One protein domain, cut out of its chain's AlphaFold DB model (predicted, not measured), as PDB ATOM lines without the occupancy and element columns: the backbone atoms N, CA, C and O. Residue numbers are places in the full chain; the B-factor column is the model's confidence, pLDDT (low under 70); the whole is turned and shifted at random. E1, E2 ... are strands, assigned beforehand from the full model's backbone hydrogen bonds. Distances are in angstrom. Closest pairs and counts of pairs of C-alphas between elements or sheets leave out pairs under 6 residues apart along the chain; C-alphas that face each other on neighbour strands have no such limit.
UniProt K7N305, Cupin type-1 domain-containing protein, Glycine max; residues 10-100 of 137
ATOM      1  N   PHE A  10     136.821 115.483  64.376       52.67
ATOM      2  CA  PHE A  10     137.124 114.827  65.640       52.67
ATOM      3  C   PHE A  10     138.614 114.478  65.789       52.67
ATOM      4  O   PHE A  10     139.207 113.908  64.864       52.67
ATOM      5  N   VAL A  11     139.209 114.831  66.941       48.60
ATOM      6  CA  VAL A  11     140.649 114.677  67.249       48.60
ATOM      7  C   VAL A  11     140.858 113.923  68.571       48.60
ATOM      8  O   VAL A  11     141.221 114.506  69.586       48.60
ATOM      9  N   PRO A  12     140.671 112.601  68.619       49.29
ATOM     10  CA  PRO A  12     140.887 111.888  69.866       49.29
ATOM     11  C   PRO A  12     142.371 111.914  70.248       49.29
ATOM     12  O   PRO A  12     143.242 111.484  69.485       49.29
ATOM     13  N   TYR A  13     142.655 112.412  71.450       39.36
ATOM     14  CA  TYR A  13     143.919 112.165  72.127       39.36
ATOM     15  C   TYR A  13     143.829 110.804  72.818       39.36
ATOM     16  O   TYR A  13     142.931 110.579  73.629       39.36
ATOM     17  N   PHE A  14     144.747 109.898  72.487       44.82
ATOM     18  CA  PHE A  14     144.778 108.551  73.042       44.82
ATOM     19  C   PHE A  14     145.952 108.390  73.993       44.82
ATOM     20  O   PHE A  14     147.097 108.669  73.632       44.82
ATOM     21  N   HIS A  15     145.668 107.880  75.188       40.93
ATOM     22  CA  HIS A  15     146.711 107.359  76.054       40.93
ATOM     23  C   HIS A  15     147.237 106.041  75.441       40.93
ATOM     24  O   HIS A  15     146.427 105.178  75.083       40.93
ATOM     25  N   PRO A  16     148.562 105.853  75.299       41.75
ATOM     26  CA  PRO A  16     149.143 104.745  74.529       41.75
ATOM     27  C   PRO A  16     148.786 103.339  75.042       41.75
ATOM     28  O   PRO A  16     148.803 102.390  74.264       41.75
ATOM     29  N   THR A  17     148.410 103.180  76.314       40.82
ATOM     30  CA  THR A  17     147.978 101.890  76.886       40.82
ATOM     31  C   THR A  17     146.483 101.595  76.754       40.82
ATOM     32  O   THR A  17     146.089 100.462  76.998       40.82
ATOM     33  N   GLN A  18     145.647 102.552  76.336       50.87
ATOM     34  CA  GLN A  18     144.186 102.370  76.233       50.87
ATOM     35  C   GLN A  18     143.706 102.163  74.782       50.87
ATOM     36  O   GLN A  18     142.515 102.007  74.518       50.87
ATOM     37  N   LEU A  19     144.637 102.169  73.824       49.65
ATOM     38  CA  LEU A  19     144.352 102.144  72.386       49.65
ATOM     39  C   LEU A  19     143.704 100.833  71.907       49.65
ATOM     40  O   LEU A  19     143.080 100.831  70.851       49.65
ATOM     41  N   SER A  20     143.830  99.733  72.659       52.26
ATOM     42  CA  SER A  20     143.283  98.423  72.274       52.26
ATOM     43  C   SER A  20     141.764  98.322  72.365       52.26
ATOM     44  O   SER A  20     141.180  97.512  71.651       52.26
ATOM     45  N   ASP A  21     141.125  99.138  73.203       64.61
ATOM     46  CA  ASP A  21     139.730  98.916  73.603       64.61
ATOM     47  C   ASP A  21     138.799 100.093  73.269       64.61
ATOM     48  O   ASP A  21     137.584  99.998  73.440       64.61
ATOM     49  N   PHE A  22     139.346 101.197  72.749       68.00
ATOM     50  CA  PHE A  22     138.544 102.299  72.226       68.00
ATOM     51  C   PHE A  22     137.850 101.892  70.925       68.00
ATOM     52  O   PHE A  22     138.500 101.505  69.949       68.00
ATOM     53  N   LYS A  23     136.522 102.033  70.884       76.63
ATOM     54  CA  LYS A  23     135.718 101.711  69.699       76.63
ATOM     55  C   LYS A  23     135.021 102.951  69.175       76.63
ATOM     56  O   LYS A  23     134.435 103.720  69.935       76.63
ATOM     57  N   VAL A  24     135.047 103.106  67.852       80.55
ATOM     58  CA  VAL A  24     134.231 104.091  67.139       80.55
ATOM     59  C   VAL A  24     133.274 103.350  66.231       80.55
ATOM     60  O   VAL A  24     133.699 102.645  65.320       80.55
ATOM     61  N   LEU A  25     131.982 103.558  66.450       85.61
ATOM     62  CA  LEU A  25     130.942 103.146  65.518       85.61
ATOM     63  C   LEU A  25     130.514 104.379  64.740       85.61
ATOM     64  O   LEU A  25     130.052 105.354  65.328       85.61
ATOM     65  N   LYS A  26     130.711 104.358  63.424       89.22
ATOM     66  CA  LYS A  26     130.374 105.479  62.548       89.22
ATOM     67  C   LYS A  26     129.086 105.188  61.793       89.22
ATOM     68  O   LYS A  26     128.845 104.060  61.376       89.22
ATOM     69  N   ALA A  27     128.296 106.230  61.588       91.28
ATOM     70  CA  ALA A  27     127.188 106.239  60.654       91.28
ATOM     71  C   ALA A  27     127.417 107.377  59.660       91.28
ATOM     72  O   ALA A  27     126.968 108.507  59.864       91.28
ATOM     73  N   THR A  28     128.181 107.082  58.609       90.93
ATOM     74  CA  THR A  28     128.432 107.993  57.487       90.93
ATOM     75  C   THR A  28     127.734 107.484  56.232       90.93
ATOM     76  O   THR A  28     127.112 106.424  56.249       90.93
ATOM     77  N   LYS A  29     127.869 108.195  55.110       90.29
ATOM     78  CA  LYS A  29     127.390 107.702  53.811       90.29
ATOM     79  C   LYS A  29     128.028 106.379  53.370       90.29
ATOM     80  O   LYS A  29     127.473 105.721  52.500       90.29
ATOM     81  N   VAL A  30     129.189 106.013  53.930       91.35
ATOM     82  CA  VAL A  30     129.840 104.725  53.643       91.35
ATOM     83  C   VAL A  30     128.999 103.581  54.205       91.35
ATOM     84  O   VAL A  30     128.726 102.621  53.493       91.35
ATOM     85  N   GLU A  31     128.547 103.704  55.453       93.78
ATOM     86  CA  GLU A  31     127.712 102.695  56.110       93.78
ATOM     87  C   GLU A  31     126.227 102.838  55.742       93.78
ATOM     88  O   GLU A  31     125.516 101.845  55.610       93.78
ATOM     89  N   PHE A  32     125.760 104.073  55.546       92.88
ATOM     90  CA  PHE A  32     124.365 104.411  55.273       92.88
ATOM     91  C   PHE A  32     124.268 105.328  54.046       92.88
ATOM     92  O   PHE A  32     124.216 106.551  54.200       92.88
ATOM     93  N   PRO A  33     124.179 104.774  52.822       92.58
ATOM     94  CA  PRO A  33     124.131 105.560  51.583       92.58
ATOM     95  C   PRO A  33     123.021 106.618  51.541       92.58
ATOM     96  O   PRO A  33     123.170 107.638  50.877       92.58
ATOM     97  N   ALA A  34     121.934 106.422  52.296       94.22
ATOM     98  CA  ALA A  34     120.850 107.397  52.440       94.22
ATOM     99  C   ALA A  34     121.291 108.750  53.037       94.22
ATOM    100  O   ALA A  34     120.574 109.739  52.901       94.22
ATOM    101  N   LEU A  35     122.457 108.811  53.691       90.34
ATOM    102  CA  LEU A  35     123.037 110.054  54.201       90.34
ATOM    103  C   LEU A  35     123.729 110.881  53.108       90.34
ATOM    104  O   LEU A  35     124.089 112.035  53.355       90.34
ATOM    105  N   ASP A  36     123.927 110.331  51.906       91.24
ATOM    106  CA  ASP A  36     124.533 111.081  50.812       91.24
ATOM    107  C   ASP A  36     123.651 112.273  50.416       91.24
ATOM    108  O   ASP A  36     122.432 112.176  50.284       91.24
ATOM    109  N   GLY A  37     124.271 113.448  50.315       89.36
ATOM    110  CA  GLY A  37     123.559 114.714  50.126       89.36
ATOM    111  C   GLY A  37     122.832 115.270  51.362       89.36
ATOM    112  O   GLY A  37     122.440 116.432  51.326       89.36
ATOM    113  N   GLN A  38     122.708 114.524  52.471       91.32
ATOM    114  CA  GLN A  38     122.022 115.002  53.691       91.32
ATOM    115  C   GLN A  38     122.908 115.865  54.596       91.32
ATOM    116  O   GLN A  38     122.424 116.506  55.522       91.32
ATOM    117  N   SER A  39     124.220 115.890  54.339       89.39
ATOM    118  CA  SER A  39     125.206 116.647  55.123       89.39
ATOM    119  C   SER A  39     125.167 116.354  56.631       89.39
ATOM    120  O   SER A  39     125.519 117.213  57.436       89.39
ATOM    121  N   VAL A  40     124.782 115.136  57.013       89.59
ATOM    122  CA  VAL A  40     124.752 114.682  58.407       89.59
ATOM    123  C   VAL A  40     125.377 113.299  58.545       89.59
ATOM    124  O   VAL A  40     125.179 112.427  57.703       89.59
ATOM    125  N   SER A  41     126.139 113.105  59.616       91.37
ATOM    126  CA  SER A  41     126.626 111.801  60.075       91.37
ATOM    127  C   SER A  41     126.744 111.813  61.594       91.37
ATOM    128  O   SER A  41     126.731 112.880  62.218       91.37
ATOM    129  N   CYS A  42     126.868 110.638  62.202       89.51
ATOM    130  CA  CYS A  42     127.150 110.525  63.626       89.51
ATOM    131  C   CYS A  42     128.231 109.484  63.914       89.51
ATOM    132  O   CYS A  42     128.552 108.634  63.081       89.51
ATOM    133  N   ALA A  43     128.816 109.576  65.102       87.64
ATOM    134  CA  ALA A  43     129.694 108.551  65.639       87.64
ATOM    135  C   ALA A  43     129.380 108.305  67.113       87.64
ATOM    136  O   ALA A  43     129.100 109.244  67.862       87.64
ATOM    137  N   ILE A  44     129.460 107.043  67.519       85.80
ATOM    138  CA  ILE A  44     129.464 106.626  68.918       85.80
ATOM    139  C   ILE A  44     130.895 106.261  69.277       85.80
ATOM    140  O   ILE A  44     131.546 105.497  68.564       85.80
ATOM    141  N   LEU A  45     131.368 106.827  70.378       82.59
ATOM    142  CA  LEU A  45     132.691 106.600  70.922       82.59
ATOM    143  C   LEU A  45     132.543 105.887  72.257       82.59
ATOM    144  O   LEU A  45     131.874 106.393  73.158       82.59
ATOM    145  N   GLU A  46     133.176 104.729  72.373       84.22
ATOM    146  CA  GLU A  46     133.228 103.937  73.595       84.22
ATOM    147  C   GLU A  46     134.603 104.105  74.243       84.22
ATOM    148  O   GLU A  46     135.627 103.757  73.651       84.22
ATOM    149  N   PHE A  47     134.617 104.639  75.463       77.74
ATOM    150  CA  PHE A  47     135.819 104.817  76.268       77.74
ATOM    151  C   PHE A  47     135.804 103.803  77.418       77.74
ATOM    152  O   PHE A  47     135.059 104.000  78.384       77.74
ATOM    153  N   PRO A  48     136.600 102.726  77.350       77.08
ATOM    154  CA  PRO A  48     136.593 101.671  78.361       77.08
ATOM    155  C   PRO A  48     137.070 102.200  79.720       77.08
ATOM    156  O   PRO A  48     137.979 103.029  79.777       77.08
ATOM    157  N   GLY A  49     136.485 101.701  80.812       70.40
ATOM    158  CA  GLY A  49     137.110 101.781  82.140       70.40
ATOM    159  C   GLY A  49     138.291 100.803  82.209       70.40
ATOM    160  O   GLY A  49     138.261  99.776  81.534       70.40
ATOM    161  N   GLY A  50     139.356 101.100  82.962       59.56
ATOM    162  CA  GLY A  50     140.597 100.331  82.813       59.56
ATOM    163  C   GLY A  50     141.648 100.365  83.919       59.56
ATOM    164  O   GLY A  50     142.827 100.255  83.593       59.56
ATOM    165  N   GLY A  51     141.283 100.437  85.207       43.34
ATOM    166  CA  GLY A  51     142.237 100.000  86.241       43.34
ATOM    167  C   GLY A  51     141.918 100.310  87.703       43.34
ATOM    168  O   GLY A  51     142.600 101.137  88.300       43.34
ATOM    169  N   SER A  52     140.971  99.601  88.334       33.37
ATOM    170  CA  SER A  52     141.089  99.283  89.772       33.37
ATOM    171  C   SER A  52     140.122  98.195  90.252       33.37
ATOM    172  O   SER A  52     138.969  98.143  89.832       33.37
ATOM    173  N   ILE A  53     140.597  97.359  91.181       34.51
ATOM    174  CA  ILE A  53     139.872  96.264  91.844       34.51
ATOM    175  C   ILE A  53     139.176  96.741  93.131       34.51
ATOM    176  O   ILE A  53     139.646  96.462  94.228       34.51
ATOM    177  N   ASN A  54     138.062  97.473  93.040       30.11
ATOM    178  CA  ASN A  54     137.141  97.613  94.184       30.11
ATOM    179  C   ASN A  54     135.767  98.122  93.713       30.11
ATOM    180  O   ASN A  54     135.746  99.108  92.976       30.11
ATOM    181  N   PRO A  55     134.622  97.526  94.097       37.52
ATOM    182  CA  PRO A  55     133.339  97.927  93.540       37.52
ATOM    183  C   PRO A  55     132.840  99.200  94.234       37.52
ATOM    184  O   PRO A  55     132.651  99.204  95.449       37.52
ATOM    185  N   SER A  56     132.574 100.273  93.484       37.40
ATOM    186  CA  SER A  56     131.743 101.369  93.996       37.40
ATOM    187  C   SER A  56     130.763 101.886  92.946       37.40
ATOM    188  O   SER A  56     131.107 102.281  91.833       37.40
ATOM    189  N   GLN A  57     129.489 101.838  93.318       33.64
ATOM    190  CA  GLN A  57     128.344 102.266  92.533       33.64
ATOM    191  C   GLN A  57     128.303 103.802  92.434       33.64
ATOM    192  O   GLN A  57     128.122 104.479  93.439       33.64
ATOM    193  N   THR A  58     128.394 104.363  91.225       40.50
ATOM    194  CA  THR A  58     128.002 105.766  90.948       40.50
ATOM    195  C   THR A  58     126.756 105.858  90.037       40.50
ATOM    196  O   THR A  58     126.698 105.190  89.004       40.50
ATOM    197  N   PRO A  59     125.714 106.621  90.401       39.03
ATOM    198  CA  PRO A  59     124.455 106.689  89.659       39.03
ATOM    199  C   PRO A  59     124.550 107.652  88.460       39.03
ATOM    200  O   PRO A  59     125.242 108.659  88.543       39.03
ATOM    201  N   PHE A  60     123.843 107.316  87.371       29.64
ATOM    202  CA  PHE A  60     123.504 108.129  86.185       29.64
ATOM    203  C   PHE A  60     124.546 109.160  85.706       29.64
ATOM    204  O   PHE A  60     124.622 110.281  86.208       29.64
ATOM    205  N   CYS A  61     125.289 108.810  84.648       46.02
ATOM    206  CA  CYS A  61     126.106 109.766  83.899       46.02
ATOM    207  C   CYS A  61     125.237 110.936  83.420       46.02
ATOM    208  O   CYS A  61     124.294 110.749  82.648       46.02
ATOM    209  N   ARG A  62     125.564 112.136  83.905       56.31
ATOM    210  CA  ARG A  62     125.001 113.400  83.430       56.31
ATOM    211  C   ARG A  62     125.141 113.511  81.912       56.31
ATOM    212  O   ARG A  62     126.172 113.146  81.353       56.31
ATOM    213  N   ILE A  63     124.099 114.033  81.269       61.07
ATOM    214  CA  ILE A  63     124.151 114.451  79.869       61.07
ATOM    215  C   ILE A  63     124.741 115.857  79.845       61.07
ATOM    216  O   ILE A  63     124.049 116.822  80.166       61.07
ATOM    217  N   ASP A  64     126.006 115.954  79.457       73.98
ATOM    218  CA  ASP A  64     126.648 117.218  79.118       73.98
ATOM    219  C   ASP A  64     126.719 117.335  77.587       73.98
ATOM    220  O   ASP A  64     127.090 116.386  76.892       73.98
ATOM    221  N   LEU A  65     126.328 118.494  77.048       79.71
ATOM    222  CA  LEU A  65     126.384 118.789  75.616       79.71
ATOM    223  C   LEU A  65     127.542 119.744  75.331       79.71
ATOM    224  O   LEU A  65     127.602 120.840  75.885       79.71
ATOM    225  N   PHE A  66     128.411 119.355  74.401       82.46
ATOM    226  CA  PHE A  66     129.501 120.185  73.898       82.46
ATOM    227  C   PHE A  66     129.317 120.426  72.402       82.46
ATOM    228  O   PHE A  66     128.922 119.525  71.661       82.46
ATOM    229  N   VAL A  67     129.627 121.640  71.951       84.14
ATOM    230  CA  VAL A  67     129.664 121.990  70.528       84.14
ATOM    231  C   VAL A  67     131.098 122.347  70.179       84.14
ATOM    232  O   VAL A  67     131.673 123.267  70.758       84.14
ATOM    233  N   PHE A  68     131.661 121.630  69.213       80.07
ATOM    234  CA  PHE A  68     132.988 121.911  68.688       80.07
ATOM    235  C   PHE A  68     132.848 122.592  67.326       80.07
ATOM    236  O   PHE A  68     132.241 122.013  66.419       80.07
ATOM    237  N   PRO A  69     133.391 123.809  67.147       83.95
ATOM    238  CA  PRO A  69     133.551 124.376  65.819       83.95
ATOM    239  C   PRO A  69     134.393 123.448  64.939       83.95
ATOM    240  O   PRO A  69     135.262 122.715  65.420       83.95
ATOM    241  N   LYS A  70     134.145 123.499  63.631       81.31
ATOM    242  CA  LYS A  70     134.951 122.778  62.645       81.31
ATOM    243  C   LYS A  70     136.424 123.211  62.745       81.31
ATOM    244  O   LYS A  70     136.707 124.370  63.034       81.31
ATOM    245  N   ASP A  71     137.332 122.273  62.477       79.44
ATOM    246  CA  ASP A  71     138.786 122.482  62.417       79.44
ATOM    247  C   ASP A  71     139.445 122.869  63.759       79.44
ATOM    248  O   ASP A  71     140.600 123.289  63.792       79.44
ATOM    249  N   VAL A  72     138.748 122.671  64.886       82.98
ATOM    250  CA  VAL A  72     139.311 122.848  66.233       82.98
ATOM    251  C   VAL A  72     139.713 121.503  66.833       82.98
ATOM    252  O   VAL A  72     138.940 120.541  66.852       82.98
ATOM    253  N   VAL A  73     140.925 121.454  67.385       79.54
ATOM    254  CA  VAL A  73     141.416 120.309  68.158       79.54
ATOM    255  C   VAL A  73     140.630 120.198  69.464       79.54
ATOM    256  O   VAL A  73     140.560 121.147  70.239       79.54
ATOM    257  N   HIS A  74     140.071 119.024  69.730       78.72
ATOM    258  CA  HIS A  74     139.361 118.715  70.969       78.72
ATOM    259  C   HIS A  74     139.601 117.262  71.342       78.72
ATOM    260  O   HIS A  74     139.670 116.421  70.459       78.72
ATOM    261  N   PHE A  75     139.682 116.966  72.634       79.13
ATOM    262  CA  PHE A  75     139.925 115.625  73.150       79.13
ATOM    263  C   PHE A  75     138.862 115.245  74.182       79.13
ATOM    264  O   PHE A  75     138.271 116.103  74.834       79.13
ATOM    265  N   LEU A  76     138.641 113.943  74.333       76.01
ATOM    266  CA  LEU A  76     137.764 113.356  75.340       76.01
ATOM    267  C   LEU A  76     138.579 112.315  76.103       76.01
ATOM    268  O   LEU A  76     139.318 111.540  75.496       76.01
ATOM    269  N   HIS A  77     138.450 112.304  77.424       75.74
ATOM    270  CA  HIS A  77     139.105 111.331  78.286       75.74
ATOM    271  C   HIS A  77     138.110 110.847  79.334       75.74
ATOM    272  O   HIS A  77     137.471 111.654  80.010       75.74
ATOM    273  N   ASN A  78     137.991 109.528  79.464       77.75
ATOM    274  CA  ASN A  78     137.238 108.926  80.548       77.75
ATOM    275  C   ASN A  78     138.118 108.859  81.800       77.75
ATOM    276  O   ASN A  78     139.023 108.032  81.877       77.75
ATOM    277  N   ALA A  79     137.845 109.743  82.759       77.22
ATOM    278  CA  ALA A  79     138.555 109.791  84.032       77.22
ATOM    279  C   ALA A  79     138.090 108.711  85.030       77.22
ATOM    280  O   ALA A  79     138.721 108.552  86.074       77.22
ATOM    281  N   ASP A  80     136.995 107.988  84.749       76.38
ATOM    282  CA  ASP A  80     136.516 106.895  85.597       76.38
ATOM    283  C   ASP A  80     137.234 105.582  85.218       76.38
ATOM    284  O   ASP A  80     137.031 105.048  84.122       76.38
ATOM    285  N   PRO A  81     138.070 105.017  86.108       72.72
ATOM    286  CA  PRO A  81     138.818 103.800  85.817       72.72
ATOM    287  C   PRO A  81     137.970 102.525  85.925       72.72
ATOM    288  O   PRO A  81     138.487 101.444  85.645       72.72
ATOM    289  N   GLN A  82     136.713 102.614  86.362       72.88
ATOM    290  CA  GLN A  82     135.833 101.466  86.598       72.88
ATOM    291  C   GLN A  82     134.705 101.368  85.576       72.88
ATOM    292  O   GLN A  82     134.194 100.275  85.332       72.88
ATOM    293  N   LYS A  83     134.292 102.495  84.994       75.85
ATOM    294  CA  LYS A  83     133.087 102.556  84.170       75.85
ATOM    295  C   LYS A  83     133.393 102.964  82.753       75.85
ATOM    296  O   LYS A  83     134.050 103.968  82.525       75.85
ATOM    297  N   THR A  84     132.838 102.220  81.803       82.02
ATOM    298  CA  THR A  84     132.822 102.633  80.402       82.02
ATOM    299  C   THR A  84     131.968 103.887  80.238       82.02
ATOM    300  O   THR A  84     130.842 103.947  80.737       82.02
ATOM    301  N   ALA A  85     132.494 104.870  79.511       81.34
ATOM    302  CA  ALA A  85     131.775 106.073  79.119       81.34
ATOM    303  C   ALA A  85     131.482 106.048  77.616       81.34
ATOM    304  O   ALA A  85     132.301 105.587  76.819       81.34
ATOM    305  N   PHE A  86     130.327 106.584  77.229       82.96
ATOM    306  CA  PHE A  86     129.941 106.739  75.829       82.96
ATOM    307  C   PHE A  86     129.809 108.216  75.480       82.96
ATOM    308  O   PHE A  86     129.219 108.982  76.241       82.96
ATOM    309  N   ALA A  87     130.309 108.600  74.307       82.03
ATOM    310  CA  ALA A  87     130.022 109.895  73.705       82.03
ATOM    311  C   ALA A  87     129.334 109.692  72.354       82.03
ATOM    312  O   ALA A  87     129.759 108.865  71.547       82.03
ATOM    313  N   ILE A  88     128.278 110.464  72.109       85.46
ATOM    314  CA  ILE A  88     127.608 110.525  70.811       85.46
ATOM    315  C   ILE A  88     127.969 111.864  70.183       85.46
ATOM    316  O   ILE A  88     127.775 112.918  70.787       85.46
ATOM    317  N   SER A  89     128.498 111.822  68.968       85.91
ATOM    318  CA  SER A  89     128.851 113.007  68.194       85.91
ATOM    319  C   SER A  89     128.016 113.064  66.927       85.91
ATOM    320  O   SER A  89     127.851 112.055  66.244       85.91
ATOM    321  N   ALA A  90     127.512 114.252  66.606       89.43
ATOM    322  CA  ALA A  90     126.845 114.545  65.347       89.43
ATOM    323  C   ALA A  90     127.693 115.535  64.547       89.43
ATOM    324  O   ALA A  90     128.291 116.453  65.110       89.43
ATOM    325  N   PHE A  91     127.734 115.353  63.233       89.35
ATOM    326  CA  PHE A  91     128.575 116.140  62.342       89.35
ATOM    327  C   PHE A  91     127.747 116.754  61.223       89.35
ATOM    328  O   PHE A  91     126.935 116.071  60.603       89.35
ATOM    329  N   GLY A  92     128.036 118.014  60.887       89.80
ATOM    330  CA  GLY A  92     127.474 118.716  59.725       89.80
ATOM    331  C   GLY A  92     128.062 118.266  58.380       89.80
ATOM    332  O   GLY A  92     128.260 119.084  57.486       89.80
ATOM    333  N   SER A  93     128.409 116.986  58.241       88.94
ATOM    334  CA  SER A  93     128.877 116.369  56.999       88.94
ATOM    335  C   SER A  93     128.414 114.920  56.944       88.94
ATOM    336  O   SER A  93     128.457 114.231  57.956       88.94
ATOM    337  N   ALA A  94     128.056 114.428  55.758       88.96
ATOM    338  CA  ALA A  94     127.733 113.016  55.529       88.96
ATOM    339  C   ALA A  94     128.965 112.091  55.542       88.96
ATOM    340  O   ALA A  94     128.849 110.872  55.436       88.96
ATOM    341  N   SER A  95     130.171 112.657  55.613       88.96
ATOM    342  CA  SER A  95     131.441 111.925  55.563       88.96
ATOM    343  C   SER A  95     132.456 112.560  56.501       88.96
ATOM    344  O   SER A  95     133.555 112.923  56.092       88.96
ATOM    345  N   ALA A  96     132.063 112.760  57.758       84.25
ATOM    346  CA  ALA A  96     132.952 113.345  58.747       84.25
ATOM    347  C   ALA A  96     134.213 112.484  58.926       84.25
ATOM    348  O   ALA A  96     134.149 111.283  59.203       84.25
ATOM    349  N   GLY A  97     135.367 113.118  58.731       80.30
ATOM    350  CA  GLY A  97     136.675 112.511  58.924       80.30
ATOM    351  C   GLY A  97     137.179 112.703  60.350       80.30
ATOM    352  O   GLY A  97     136.716 113.573  61.092       80.30
ATOM    353  N   THR A  98     138.178 111.910  60.723       73.88
ATOM    354  CA  THR A  98     138.885 112.027  62.003       73.88
ATOM    355  C   THR A  98     140.380 112.052  61.738       73.88
ATOM    356  O   THR A  98     140.862 111.244  60.944       73.88
ATOM    357  N   VAL A  99     141.110 112.934  62.413       79.72
ATOM    358  CA  VAL A  99     142.575 113.004  62.318       79.72
ATOM    359  C   VAL A  99     143.134 112.823  63.721       79.72
ATOM    360  O   VAL A  99     142.877 113.638  64.603       79.72
ATOM    361  N   SER A 100     143.879 111.738  63.945       80.25
ATOM    362  CA  SER A 100     144.597 111.535  65.205       80.25
ATOM    363  C   SER A 100     145.925 112.274  65.136       80.25
ATOM    364  O   SER A 100     146.831 111.835  64.436       80.25
TER     365      SER A 100
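AT A GLANCE: This is residues 10 to 100 of the 137 residues of the protein "Cupin type-1 domain-containing protein" of Glycine max (UniProt K7N305). Little regular structure is here: a narrow ribbon of three strands lies among long loops, and the largest loop, residues 48 to 84, swings out past one end of the sheet and returns. The printed part has 91 residues, with no named helix and 19 residues in E1, E2 and E3, class all strand. The sheet, order E1, E2, E3, is antiparallel and forms a meander, each strand the antiparallel neighbour of the one before. The whole is elongated, 49 by 28 by 24 A, and only just loose, close to compact, with a radius of gyration of the C-alphas of 15.1 A.

HOW THE PARTS SIT: After residues 10 to 22, look at E1, residues 23 to 27, an edge strand in a hairpin with E2, residues 41 to 47, at 167 degrees; N 25 and O 44 are within hydrogen-bond range at 2.9 A. E2 also forms a hairpin with the other edge strand, E3, residues 85 to 91, at 162 degrees; N 45 and O 87 are 2.8 A apart.

IN THESE COORDINATES: Find C-alpha 23 at (135.718, 101.711, 69.699), where E1 begins its 13.2 A. E2 spans 19.9 A and E3 19.8 A, ending at C-alpha 91, (128.575, 116.140, 62.342).

THE WHOLE: The C-alphas farthest apart are those of Gly 37 and Asn 54, 49.2 A. Both links are long, and the printed part has no cut. Residues 10 to 22 and 50 to 63 have pLDDT under 70.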